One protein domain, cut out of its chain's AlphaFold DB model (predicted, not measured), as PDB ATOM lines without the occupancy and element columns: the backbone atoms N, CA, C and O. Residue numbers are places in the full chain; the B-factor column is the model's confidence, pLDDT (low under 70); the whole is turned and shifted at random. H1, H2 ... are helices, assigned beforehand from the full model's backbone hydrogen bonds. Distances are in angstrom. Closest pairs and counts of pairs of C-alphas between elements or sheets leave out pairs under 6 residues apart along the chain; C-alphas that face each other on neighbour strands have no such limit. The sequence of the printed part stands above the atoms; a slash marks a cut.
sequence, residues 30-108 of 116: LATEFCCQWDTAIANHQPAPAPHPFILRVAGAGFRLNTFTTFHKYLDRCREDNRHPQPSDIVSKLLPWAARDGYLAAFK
ATOM      1  N   LEU A  30     -34.873  61.117 125.918       94.31
ATOM      2  CA  LEU A  30     -34.232  59.817 125.700       94.31
ATOM      3  C   LEU A  30     -33.215  59.867 124.552       94.31
ATOM      4  O   LEU A  30     -32.140  59.283 124.658       94.31
ATOM      5  N   ALA A  31     -33.549  60.560 123.461       94.31
ATOM      6  CA  ALA A  31     -32.667  60.725 122.313       94.31
ATOM      7  C   ALA A  31     -31.394  61.502 122.686       94.31
ATOM      8  O   ALA A  31     -30.307  61.080 122.314       94.31
ATOM      9  N   THR A  32     -31.512  62.578 123.469       94.38
ATOM     10  CA  THR A  32     -30.365  63.335 123.989       94.38
ATOM     11  C   THR A  32     -29.464  62.458 124.852       94.38
ATOM     12  O   THR A  32     -28.260  62.437 124.626       94.38
ATOM     13  N   GLU A  33     -30.028  61.684 125.783       94.50
ATOM     14  CA  GLU A  33     -29.244  60.749 126.602       94.50
ATOM     15  C   GLU A  33     -28.478  59.733 125.734       94.50
ATOM     16  O   GLU A  33     -27.307  59.460 125.988       94.50
ATOM     17  N   PHE A  34     -29.117  59.202 124.687       95.50
ATOM     18  CA  PHE A  34     -28.480  58.275 123.751       95.50
ATOM     19  C   PHE A  34     -27.349  58.935 122.947       95.50
ATOM     20  O   PHE A  34     -26.279  58.346 122.807       95.50
ATOM     21  N   CYS A  35     -27.552  60.160 122.458       94.56
ATOM     22  CA  CYS A  35     -26.513  60.932 121.774       94.56
ATOM     23  C   CYS A  35     -25.311  61.188 122.692       94.56
ATOM     24  O   CYS A  35     -24.183  60.941 122.287       94.56
ATOM     25  N   CYS A  36     -25.532  61.555 123.958       94.00
ATOM     26  CA  CYS A  36     -24.433  61.733 124.909       94.00
ATOM     27  C   CYS A  36     -23.643  60.432 125.138       94.00
ATOM     28  O   CYS A  36     -22.415  60.458 125.205       94.00
ATOM     29  N   GLN A  37     -24.325  59.282 125.235       94.44
ATOM     30  CA  GLN A  37     -23.664  57.971 125.334       94.44
ATOM     31  C   GLN A  37     -22.826  57.659 124.093       94.44
ATOM     32  O   GLN A  37     -21.740  57.096 124.207       94.44
ATOM     33  N   TRP A  38     -23.318  58.045 122.917       93.56
ATOM     34  CA  TRP A  38     -22.593  57.919 121.660       93.56
ATOM     35  C   TRP A  38     -21.322  58.770 121.648       93.56
ATOM     36  O   TRP A  38     -20.245  58.248 121.369       93.56
ATOM     37  N   ASP A  39     -21.428  60.048 122.013       91.81
ATOM     38  CA  ASP A  39     -20.288  60.969 122.073       91.81
ATOM     39  C   ASP A  39     -19.236  60.492 123.081       91.81
ATOM     40  O   ASP A  39     -18.037  60.517 122.807       91.81
ATOM     41  N   THR A  40     -19.691  59.969 124.222       93.56
ATOM     42  CA  THR A  40     -18.823  59.394 125.258       93.56
ATOM     43  C   THR A  40     -18.085  58.158 124.747       93.56
ATOM     44  O   THR A  40     -16.897  57.994 125.012       93.56
ATOM     45  N   ALA A  41     -18.766  57.286 123.997       91.88
ATOM     46  CA  ALA A  41     -18.142  56.107 123.409       91.88
ATOM     47  C   ALA A  41     -17.049  56.499 122.404       91.88
ATOM     48  O   ALA A  41     -15.946  55.963 122.474       91.88
ATOM     49  N   ILE A  42     -17.316  57.489 121.542       89.81
ATOM     50  CA  ILE A  42     -16.321  58.014 120.596       89.81
ATOM     51  C   ILE A  42     -15.114  58.592 121.341       89.81
ATOM     52  O   ILE A  42     -13.980  58.225 121.033       89.81
ATOM     53  N   ALA A  43     -15.347  59.450 122.339       91.25
ATOM     54  CA  ALA A  43     -14.283  60.087 123.114       91.25
ATOM     55  C   ALA A  43     -13.387  59.071 123.845       91.25
ATOM     56  O   ALA A  43     -12.190  59.296 123.994       91.25
ATOM     57  N   ASN A  44     -13.955  57.935 124.259       94.38
ATOM     58  CA  ASN A  44     -13.241  56.864 124.955       94.38
ATOM     59  C   ASN A  44     -12.701  55.763 124.020       94.38
ATOM     60  O   ASN A  44     -12.268  54.722 124.513       94.38
ATOM     61  N   HIS A  45     -12.753  55.946 122.695       91.06
ATOM     62  CA  HIS A  45     -12.386  54.926 121.698       91.06
ATOM     63  C   HIS A  45     -13.116  53.580 121.880       91.06
ATOM     64  O   HIS A  45     -12.579  52.507 121.605       91.06
ATOM     65  N   GLN A  46     -14.359  53.636 122.353       92.75
ATOM     66  CA  GLN A  46     -15.244  52.492 122.538       92.75
ATOM     67  C   GLN A  46     -16.212  52.351 121.354       92.75
ATOM     68  O   GLN A  46     -16.497  53.329 120.657       92.75
ATOM     69  N   PRO A  47     -16.762  51.147 121.112       89.44
ATOM     70  CA  PRO A  47     -17.791  50.976 120.098       89.44
ATOM     71  C   PRO A  47     -19.028  51.819 120.428       89.44
ATOM     72  O   PRO A  47     -19.451  51.907 121.582       89.44
ATOM     73  N   ALA A  48     -19.639  52.397 119.392       88.38
ATOM     74  CA  ALA A  48     -20.884  53.144 119.522       88.38
ATOM     75  C   ALA A  48     -21.978  52.297 120.209       88.38
ATOM     76  O   ALA A  48     -22.065  51.087 119.963       88.38
ATOM     77  N   PRO A  49     -22.853  52.912 121.025       91.19
ATOM     78  CA  PRO A  49     -23.849  52.182 121.790       91.19
ATOM     79  C   PRO A  49     -24.771  51.364 120.882       91.19
ATOM     80  O   PRO A  49     -25.173  51.780 119.786       91.19
ATOM     81  N   ALA A  50     -25.125  50.169 121.355       90.06
ATOM     82  CA  ALA A  50     -26.085  49.325 120.667       90.06
ATOM     83  C   ALA A  50     -27.479  49.990 120.680       90.06
ATOM     84  O   ALA A  50     -27.898  50.537 121.701       90.06
ATOM     85  N   PRO A  51     -28.245  49.914 119.580       90.25
ATOM     86  CA  PRO A  51     -29.580  50.509 119.510       90.25
ATOM     87  C   PRO A  51     -30.621  49.767 120.359       90.25
ATOM     88  O   PRO A  51     -31.613  50.356 120.775       90.25
ATOM     89  N   HIS A  52     -30.417  48.473 120.627       91.00
ATOM     90  CA  HIS A  52     -31.422  47.627 121.273       91.00
ATOM     91  C   HIS A  52     -31.778  48.061 122.715       91.00
ATOM     92  O   HIS A  52     -32.967  48.229 122.992       91.00
ATOM     93  N   PRO A  53     -30.818  48.350 123.620       92.38
ATOM     94  CA  PRO A  53     -31.136  48.895 124.945       92.38
ATOM     95  C   PRO A  53     -31.940  50.202 124.899       92.38
ATOM     96  O   PRO A  53     -32.865  50.400 125.688       92.38
ATOM     97  N   PHE A  54     -31.629  51.086 123.948       92.94
ATOM     98  CA  PHE A  54     -32.375  52.326 123.749       92.94
ATOM     99  C   PHE A  54     -33.820  52.056 123.311       92.94
ATOM    100  O   PHE A  54     -34.752  52.630 123.871       92.94
ATOM    101  N   ILE A  55     -34.021  51.124 122.376       91.62
ATOM    102  CA  ILE A  55     -35.349  50.697 121.913       91.62
ATOM    103  C   ILE A  55     -36.205  50.178 123.074       91.62
ATOM    104  O   ILE A  55     -37.369  50.562 123.196       91.62
ATOM    105  N   LEU A  56     -35.626  49.369 123.966       91.44
ATOM    106  CA  LEU A  56     -36.325  48.878 125.156       91.44
ATOM    107  C   LEU A  56     -36.728  50.018 126.100       91.44
ATOM    108  O   LEU A  56     -37.850  50.021 126.604       91.44
ATOM    109  N   ARG A  57     -35.866  51.027 126.301       92.88
ATOM    110  CA  ARG A  57     -36.218  52.219 127.099       92.88
ATOM    111  C   ARG A  57     -37.347  53.027 126.459       92.88
ATOM    112  O   ARG A  57     -38.247  53.471 127.169       92.88
ATOM    113  N   VAL A  58     -37.334  53.193 125.136       92.19
ATOM    114  CA  VAL A  58     -38.412  53.871 124.395       92.19
ATOM    115  C   VAL A  58     -39.734  53.113 124.551       92.19
ATOM    116  O   VAL A  58     -40.751  53.718 124.892       92.19
ATOM    117  N   ALA A  59     -39.724  51.788 124.393       90.12
ATOM    118  CA  ALA A  59     -40.909  50.959 124.607       90.12
ATOM    119  C   ALA A  59     -41.409  51.028 126.064       90.12
ATOM    120  O   ALA A  59     -42.601  51.225 126.299       90.12
ATOM    121  N   GLY A  60     -40.501  50.955 127.046       88.38
ATOM    122  CA  GLY A  60     -40.808  51.086 128.475       88.38
ATOM    123  C   GLY A  60     -41.361  52.461 128.867       88.38
ATOM    124  O   GLY A  60     -42.152  52.571 129.799       88.38
ATOM    125  N   ALA A  61     -41.036  53.512 128.109       87.31
ATOM    126  CA  ALA A  61     -41.653  54.829 128.247       87.31
ATOM    127  C   ALA A  61     -43.078  54.903 127.646       87.31
ATOM    128  O   ALA A  61     -43.716  55.957 127.692       87.31
ATOM    129  N   GLY A  62     -43.614  53.801 127.120       86.62
ATOM    130  CA  GLY A  62     -44.983  53.710 126.613       86.62
ATOM    131  C   GLY A  62     -45.146  54.150 125.159       86.62
ATOM    132  O   GLY A  62     -46.277  54.328 124.704       86.62
ATOM    133  N   PHE A  63     -44.051  54.322 124.413       88.50
ATOM    134  CA  PHE A  63     -44.127  54.573 122.977       88.50
ATOM    135  C   PHE A  63     -44.435  53.272 122.238       88.50
ATOM    136  O   PHE A  63     -43.696  52.294 122.331       88.50
ATOM    137  N   ARG A  64     -45.527  53.275 121.470       81.88
ATOM    138  CA  ARG A  64     -45.889  52.176 120.571       81.88
ATOM    139  C   ARG A  64     -45.477  52.553 119.158       81.88
ATOM    140  O   ARG A  64     -46.153  53.343 118.507       81.88
ATOM    141  N   LEU A  65     -44.340  52.025 118.721       81.31
ATOM    142  CA  LEU A  65     -43.796  52.269 117.390       81.31
ATOM    143  C   LEU A  65     -43.980  51.016 116.539       81.31
ATOM    144  O   LEU A  65     -43.661  49.918 116.983       81.31
ATOM    145  N   ASN A  66     -44.491  51.184 115.319       76.19
ATOM    146  CA  ASN A  66     -44.771  50.061 114.417       76.19
ATOM    147  C   ASN A  66     -43.492  49.321 114.003       76.19
ATOM    148  O   ASN A  66     -43.516  48.123 113.748       76.19
ATOM    149  N   THR A  67     -42.379  50.048 113.900       80.75
ATOM    150  CA  THR A  67     -41.072  49.494 113.559       80.75
ATOM    151  C   THR A  67     -39.953  50.440 113.988       80.75
ATOM    152  O   THR A  67     -40.132  51.658 114.026       80.75
ATOM    153  N   PHE A  68     -38.777  49.873 114.254       87.25
ATOM    154  CA  PHE A  68     -37.533  50.602 114.501       87.25
ATOM    155  C   PHE A  68     -36.589  50.595 113.290       87.25
ATOM    156  O   PHE A  68     -35.494  51.148 113.364       87.25
ATOM    157  N   THR A  69     -36.984  50.009 112.153       88.69
ATOM    158  CA  THR A  69     -36.116  49.857 110.971       88.69
ATOM    159  C   THR A  69     -35.548  51.189 110.482       88.69
ATOM    160  O   THR A  69     -34.365  51.274 110.164       88.69
ATOM    161  N   THR A  70     -36.362  52.246 110.439       89.12
ATOM    162  CA  THR A  70     -35.915  53.580 110.004       89.12
ATOM    163  C   THR A  70     -34.859  54.162 110.942       89.12
ATOM    164  O   THR A  70     -33.924  54.810 110.481       89.12
ATOM    165  N   PHE A  71     -34.994  53.909 112.245       92.12
ATOM    166  CA  PHE A  71     -34.026  54.325 113.253       92.12
ATOM    167  C   PHE A  71     -32.716  53.536 113.131       92.12
ATOM    168  O   PHE A  71     -31.654  54.147 113.090       92.12
ATOM    169  N   HIS A  72     -32.781  52.212 112.959       92.12
ATOM    170  CA  HIS A  72     -31.595  51.384 112.709       92.12
ATOM    171  C   HIS A  72     -30.817  51.849 111.473       92.12
ATOM    172  O   HIS A  72     -29.655  52.217 111.588       92.12
ATOM    173  N   LYS A  73     -31.494  51.968 110.321       92.38
ATOM    174  CA  LYS A  73     -30.884  52.446 109.066       92.38
ATOM    175  C   LYS A  73     -30.302  53.856 109.159       92.38
ATOM    176  O   LYS A  73     -29.504  54.251 108.313       92.38
ATOM    177  N   TYR A  74     -30.802  54.666 110.084       94.12
ATOM    178  CA  TYR A  74     -30.252  55.988 110.348       94.12
ATOM    179  C   TYR A  74     -28.956  55.881 111.155       94.12
ATOM    180  O   TYR A  74     -27.955  56.459 110.746       94.12
ATOM    181  N   LEU A  75     -28.945  55.095 112.233       94.12
ATOM    182  CA  LEU A  75     -27.743  54.892 113.040       94.12
ATOM    183  C   LEU A  75     -26.620  54.188 112.277       94.12
ATOM    184  O   LEU A  75     -25.460  54.530 112.477       94.12
ATOM    185  N   ASP A  76     -26.948  53.238 111.405       93.12
ATOM    186  CA  ASP A  76     -25.946  52.562 110.579       93.12
ATOM    187  C   ASP A  76     -25.276  53.555 109.621       93.12
ATOM    188  O   ASP A  76     -24.053  53.624 109.579       93.12
ATOM    189  N   ARG A  77     -26.053  54.445 108.989       93.44
ATOM    190  CA  ARG A  77     -25.501  55.551 108.190       93.44
ATOM    191  C   ARG A  77     -24.656  56.521 109.010       93.44
ATOM    192  O   ARG A  77     -23.613  56.957 108.545       93.44
ATOM    193  N   CYS A  78     -25.066  56.846 110.237       92.56
ATOM    194  CA  CYS A  78     -24.238  57.657 111.132       92.56
ATOM    195  C   CYS A  78     -22.876  56.998 111.402       92.56
ATOM    196  O   CYS A  78     -21.869  57.696 111.441       92.56
ATOM    197  N   ARG A  79     -22.829  55.669 111.547       90.25
ATOM    198  CA  ARG A  79     -21.567  54.934 111.724       90.25
ATOM    199  C   ARG A  79     -20.722  54.940 110.459       90.25
ATOM    200  O   ARG A  79     -19.539  55.237 110.543       90.25
ATOM    201  N   GLU A  80     -21.327  54.630 109.316       90.88
ATOM    202  CA  GLU A  80     -20.643  54.587 108.017       90.88
ATOM    203  C   GLU A  80     -20.043  55.949 107.644       90.88
ATOM    204  O   GLU A  80     -18.897  56.024 107.206       90.88
ATOM    205  N   ASP A  81     -20.782  57.033 107.890       90.00
ATOM    206  CA  ASP A  81     -20.369  58.397 107.551       90.00
ATOM    207  C   ASP A  81     -19.483  59.064 108.627       90.00
ATOM    208  O   ASP A  81     -19.146  60.241 108.484       90.00
ATOM    209  N   ASN A  82     -19.154  58.378 109.733       84.12
ATOM    210  CA  ASN A  82     -18.543  58.983 110.932       84.12
ATOM    211  C   ASN A  82     -19.285  60.247 111.418       84.12
ATOM    212  O   ASN A  82     -18.686  61.250 111.807       84.12
ATOM    213  N   ARG A  83     -20.620  60.215 111.376       87.69
ATOM    214  CA  ARG A  83     -21.493  61.317 111.794       87.69
ATOM    215  C   ARG A  83     -22.091  61.064 113.169       87.69
ATOM    216  O   ARG A  83     -22.521  59.960 113.495       87.69
ATOM    217  N   HIS A  84     -22.212  62.135 113.943       90.00
ATOM    218  CA  HIS A  84     -22.869  62.106 115.244       90.00
ATOM    219  C   HIS A  84     -24.392  62.138 115.072       90.00
ATOM    220  O   HIS A  84     -24.905  63.030 114.382       90.00
ATOM    221  N   PRO A  85     -25.138  61.199 115.680       94.12
ATOM    222  CA  PRO A  85     -26.586  61.233 115.607       94.12
ATOM    223  C   PRO A  85     -27.125  62.445 116.374       94.12
ATOM    224  O   PRO A  85     -26.700  62.711 117.493       94.12
ATOM    225  N   GLN A  86     -28.102  63.153 115.804       92.44
ATOM    226  CA  GLN A  86     -28.756  64.282 116.468       92.44
ATOM    227  C   GLN A  86     -30.085  63.876 117.129       92.44
ATOM    228  O   GLN A  86     -30.835  63.072 116.557       92.44
ATOM    229  N   PRO A  87     -30.449  64.455 118.292       91.75
ATOM    230  CA  PRO A  87     -31.703  64.127 118.973       91.75
ATOM    231  C   PRO A  87     -32.950  64.413 118.128       91.75
ATOM    232  O   PRO A  87     -33.900  63.630 118.133       91.75
ATOM    233  N   SER A  88     -32.953  65.518 117.376       89.62
ATOM    234  CA  SER A  88     -34.042  65.897 116.466       89.62
ATOM    235  C   SER A  88     -34.262  64.853 115.370       89.62
ATOM    236  O   SER A  88     -35.404  64.482 115.092       89.62
ATOM    237  N   ASP A  89     -33.181  64.336 114.790       91.56
ATOM    238  CA  ASP A  89     -33.235  63.313 113.751       91.56
ATOM    239  C   ASP A  89     -33.764  61.991 114.302       91.56
ATOM    240  O   ASP A  89     -34.654  61.395 113.691       91.56
ATOM    241  N   ILE A  90     -33.310  61.575 115.489       92.44
ATOM    242  CA  ILE A  90     -33.831  60.386 116.182       92.44
ATOM    243  C   ILE A  90     -35.340  60.517 116.407       92.44
ATOM    244  O   ILE A  90     -36.098  59.613 116.046       92.44
ATOM    245  N   VAL A  91     -35.795  61.655 116.945       91.62
ATOM    246  CA  VAL A  91     -37.227  61.912 117.149       91.62
ATOM    247  C   VAL A  91     -37.974  61.877 115.817       91.62
ATOM    248  O   VAL A  91     -39.021  61.246 115.742       91.62
ATOM    249  N   SER A  92     -37.429  62.462 114.745       90.25
ATOM    250  CA  SER A  92     -38.063  62.438 113.419       90.25
ATOM    251  C   SER A  92     -38.200  61.024 112.839       90.25
ATOM    252  O   SER A  92     -39.192  60.722 112.174       90.25
ATOM    253  N   LYS A  93     -37.226  60.133 113.091       91.31
ATOM    254  CA  LYS A  93     -37.263  58.746 112.596       91.31
ATOM    255  C   LYS A  93     -38.250  57.885 113.371       91.31
ATOM    256  O   LYS A  93     -38.833  56.974 112.790       91.31
ATOM    257  N   LEU A  94     -38.418  58.162 114.662       90.38
ATOM    258  CA  LEU A  94     -39.295  57.406 115.553       90.38
ATOM    259  C   LEU A  94     -40.730  57.953 115.570       90.38
ATOM    260  O   LEU A  94     -41.670  57.174 115.672       90.38
ATOM    261  N   LEU A  95     -40.919  59.264 115.408       89.00
ATOM    262  CA  LEU A  95     -42.216  59.944 115.341       89.00
ATOM    263  C   LEU A  95     -42.323  60.766 114.041       89.00
ATOM    264  O   LEU A  95     -42.219  61.993 114.074       89.00
ATOM    265  N   PRO A  96     -42.567  60.133 112.878       82.31
ATOM    266  CA  PRO A  96     -42.559  60.832 111.589       82.31
ATOM    267  C   PRO A  96     -43.602  61.949 111.467       82.31
ATOM    268  O   PRO A  96     -43.374  62.929 110.762       82.31
ATOM    269  N   TRP A  97     -44.739  61.826 112.159       82.00
ATOM    270  CA  TRP A  97     -45.768  62.872 112.210       82.00
ATOM    271  C   TRP A  97     -45.240  64.160 112.861       82.00
ATOM    272  O   TRP A  97     -45.526  65.246 112.373       82.00
ATOM    273  N   ALA A  98     -44.352  64.063 113.859       76.50
ATOM    274  CA  ALA A  98     -43.778  65.234 114.524       76.50
ATOM    275  C   ALA A  98     -42.904  66.078 113.580       76.50
ATOM    276  O   ALA A  98     -42.769  67.288 113.756       76.50
ATOM    277  N   ALA A  99     -42.310  65.441 112.567       68.06
ATOM    278  CA  ALA A  99     -41.552  66.131 111.533       68.06
ATOM    279  C   ALA A  99     -42.463  66.787 110.482       68.06
ATOM    280  O   ALA A  99     -42.140  67.863 109.985       68.06
ATOM    281  N   ARG A 100     -43.598  66.154 110.155       68.62
ATOM    282  CA  ARG A 100     -44.568  66.649 109.161       68.62
ATOM    283  C   ARG A 100     -45.349  67.858 109.658       68.62
ATOM    284  O   ARG A 100     -45.528  68.807 108.907       68.62
ATOM    285  N   ASP A 101     -45.739  67.840 110.926       68.62
ATOM    286  CA  ASP A 101     -46.595  68.874 111.515       68.62
ATOM    287  C   ASP A 101     -45.793  70.086 112.028       68.62
ATOM    288  O   ASP A 101     -46.309  70.929 112.754       68.62
ATOM    289  N   GLY A 102     -44.500  70.178 111.693       63.53
ATOM    290  CA  GLY A 102     -43.653  71.314 112.056       63.53
ATOM    291  C   GLY A 102     -43.264  71.394 113.537       63.53
ATOM    292  O   GLY A 102     -42.536  72.316 113.903       63.53
ATOM    293  N   TYR A 103     -43.650  70.427 114.383       68.25
ATOM    294  CA  TYR A 103     -43.274  70.413 115.804       68.25
ATOM    295  C   TYR A 103     -41.761  70.540 115.976       68.25
ATOM    296  O   TYR A 103     -41.284  71.402 116.705       68.25
ATOM    297  N   LEU A 104     -40.980  69.741 115.247       64.88
ATOM    298  CA  LEU A 104     -39.518  69.804 115.328       64.88
ATOM    299  C   LEU A 104     -38.939  71.147 114.853       64.88
ATOM    300  O   LEU A 104     -37.895  71.560 115.355       64.88
ATOM    301  N   ALA A 105     -39.609  71.844 113.929       65.06
ATOM    302  CA  ALA A 105     -39.193  73.172 113.479       65.06
ATOM    303  C   ALA A 105     -39.421  74.238 114.562       65.06
ATOM    304  O   ALA A 105     -38.565  75.102 114.740       65.06
ATOM    305  N   ALA A 106     -40.507  74.127 115.335       60.28
ATOM    306  CA  ALA A 106     -40.788  74.993 116.484       60.28
ATOM    307  C   ALA A 106     -39.802  74.792 117.655       60.28
ATOM    308  O   ALA A 106     -39.671  75.657 118.514       60.28
ATOM    309  N   PHE A 107     -39.089  73.662 117.679       58.09
ATOM    310  CA  PHE A 107     -38.149  73.281 118.735       58.09
ATOM    311  C   PHE A 107     -36.663  73.401 118.339       58.09
ATOM    312  O   PHE A 107     -35.807  72.860 119.054       58.09
ATOM    313  N   LYS A 108     -36.347  74.098 117.232       54.25
ATOM    314  CA  LYS A 108     -34.977  74.515 116.878       54.25
ATOM    315  C   LYS A 108     -34.473  75.556 117.889       54.25
ATOM    316  O   LYS A 108     -34.491  76.750 117.622       54.25
TER     317      LYS A 108
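Overview. This is residues 30 to 108 of the 116 residues of an uncharacterized protein of Chloroflexi bacterium (UniProt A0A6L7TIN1). Three longer helices, H1, H2 and H3, run roughly along one axis with their centres in a triangle, and the shorter H4 packs slantwise on the early residues of H1 and H3. The short H5 and H6 continue past H4 at one end. The printed part has 79 residues, six named helices in the order H1 to H6 and no named strand; its class is all helix. It is compact, with a radius of gyration of the C-alphas of 12.7 A and spans of 38 by 27 by 19 A.

Arrangement. Start at H1, residues 30 to 43, and go on to H2, residues 51 to 60: this helical hairpin has a shallow tilt of 22 degrees, opposite ways. They touch through residues 30 to 34 of H1 alone, with closest C-alphas Phe 34 and Phe 54 7.1 A apart. H3, residues 69 to 80, is close to H2 but not clearly touching, Pro 51 to His 72 being the closest C-alphas at 7.1 A. H1 and H3 are apart. H4, residues 87 to 94, is the hub, touching three helices. It touches H1 at a steep tilt of 59 degrees, closest C-alphas Ala 31 and Pro 87 at 4.9 A. With H3 it makes a hairpin at a steep tilt of 41 degrees, closest C-alphas Phe 71 and Lys 93 at 5.5 A. H5, residues 96 to 100, and H4 only just touch, only at the corner, with 3 pairs of C-alphas within 8 A and Ser 92 and Ala 99 closest at 5.4 A. H6, residues 103 to 106, is close to H5 but not clearly touching, closest C-alphas Ala 98 and Leu 104 at 6.3 A. Every O i to N i+4 pair is within hydrogen-bond range in H1, H2, H4 and H5, and 7 of 8 are in H3; H6 is too short for one.

Along the chain. Find C-alpha 30 at (-34.232, 59.817, 125.700); from there H1 runs 20.1 A to C-alpha 43. H2 covers 14.4 A, H3 16.4 A and H4 10.7 A. H6 ends at C-alpha 106, (-40.788, 74.993, 116.484).

Size, cuts and confidence. The C-alphas of His 45 and Asp 101 are the two farthest apart, at 38.3 A. The printed part has no cut and no long link. Look at residues 99 to 108 for pLDDT under 70; the mean of the printed part is 86.9.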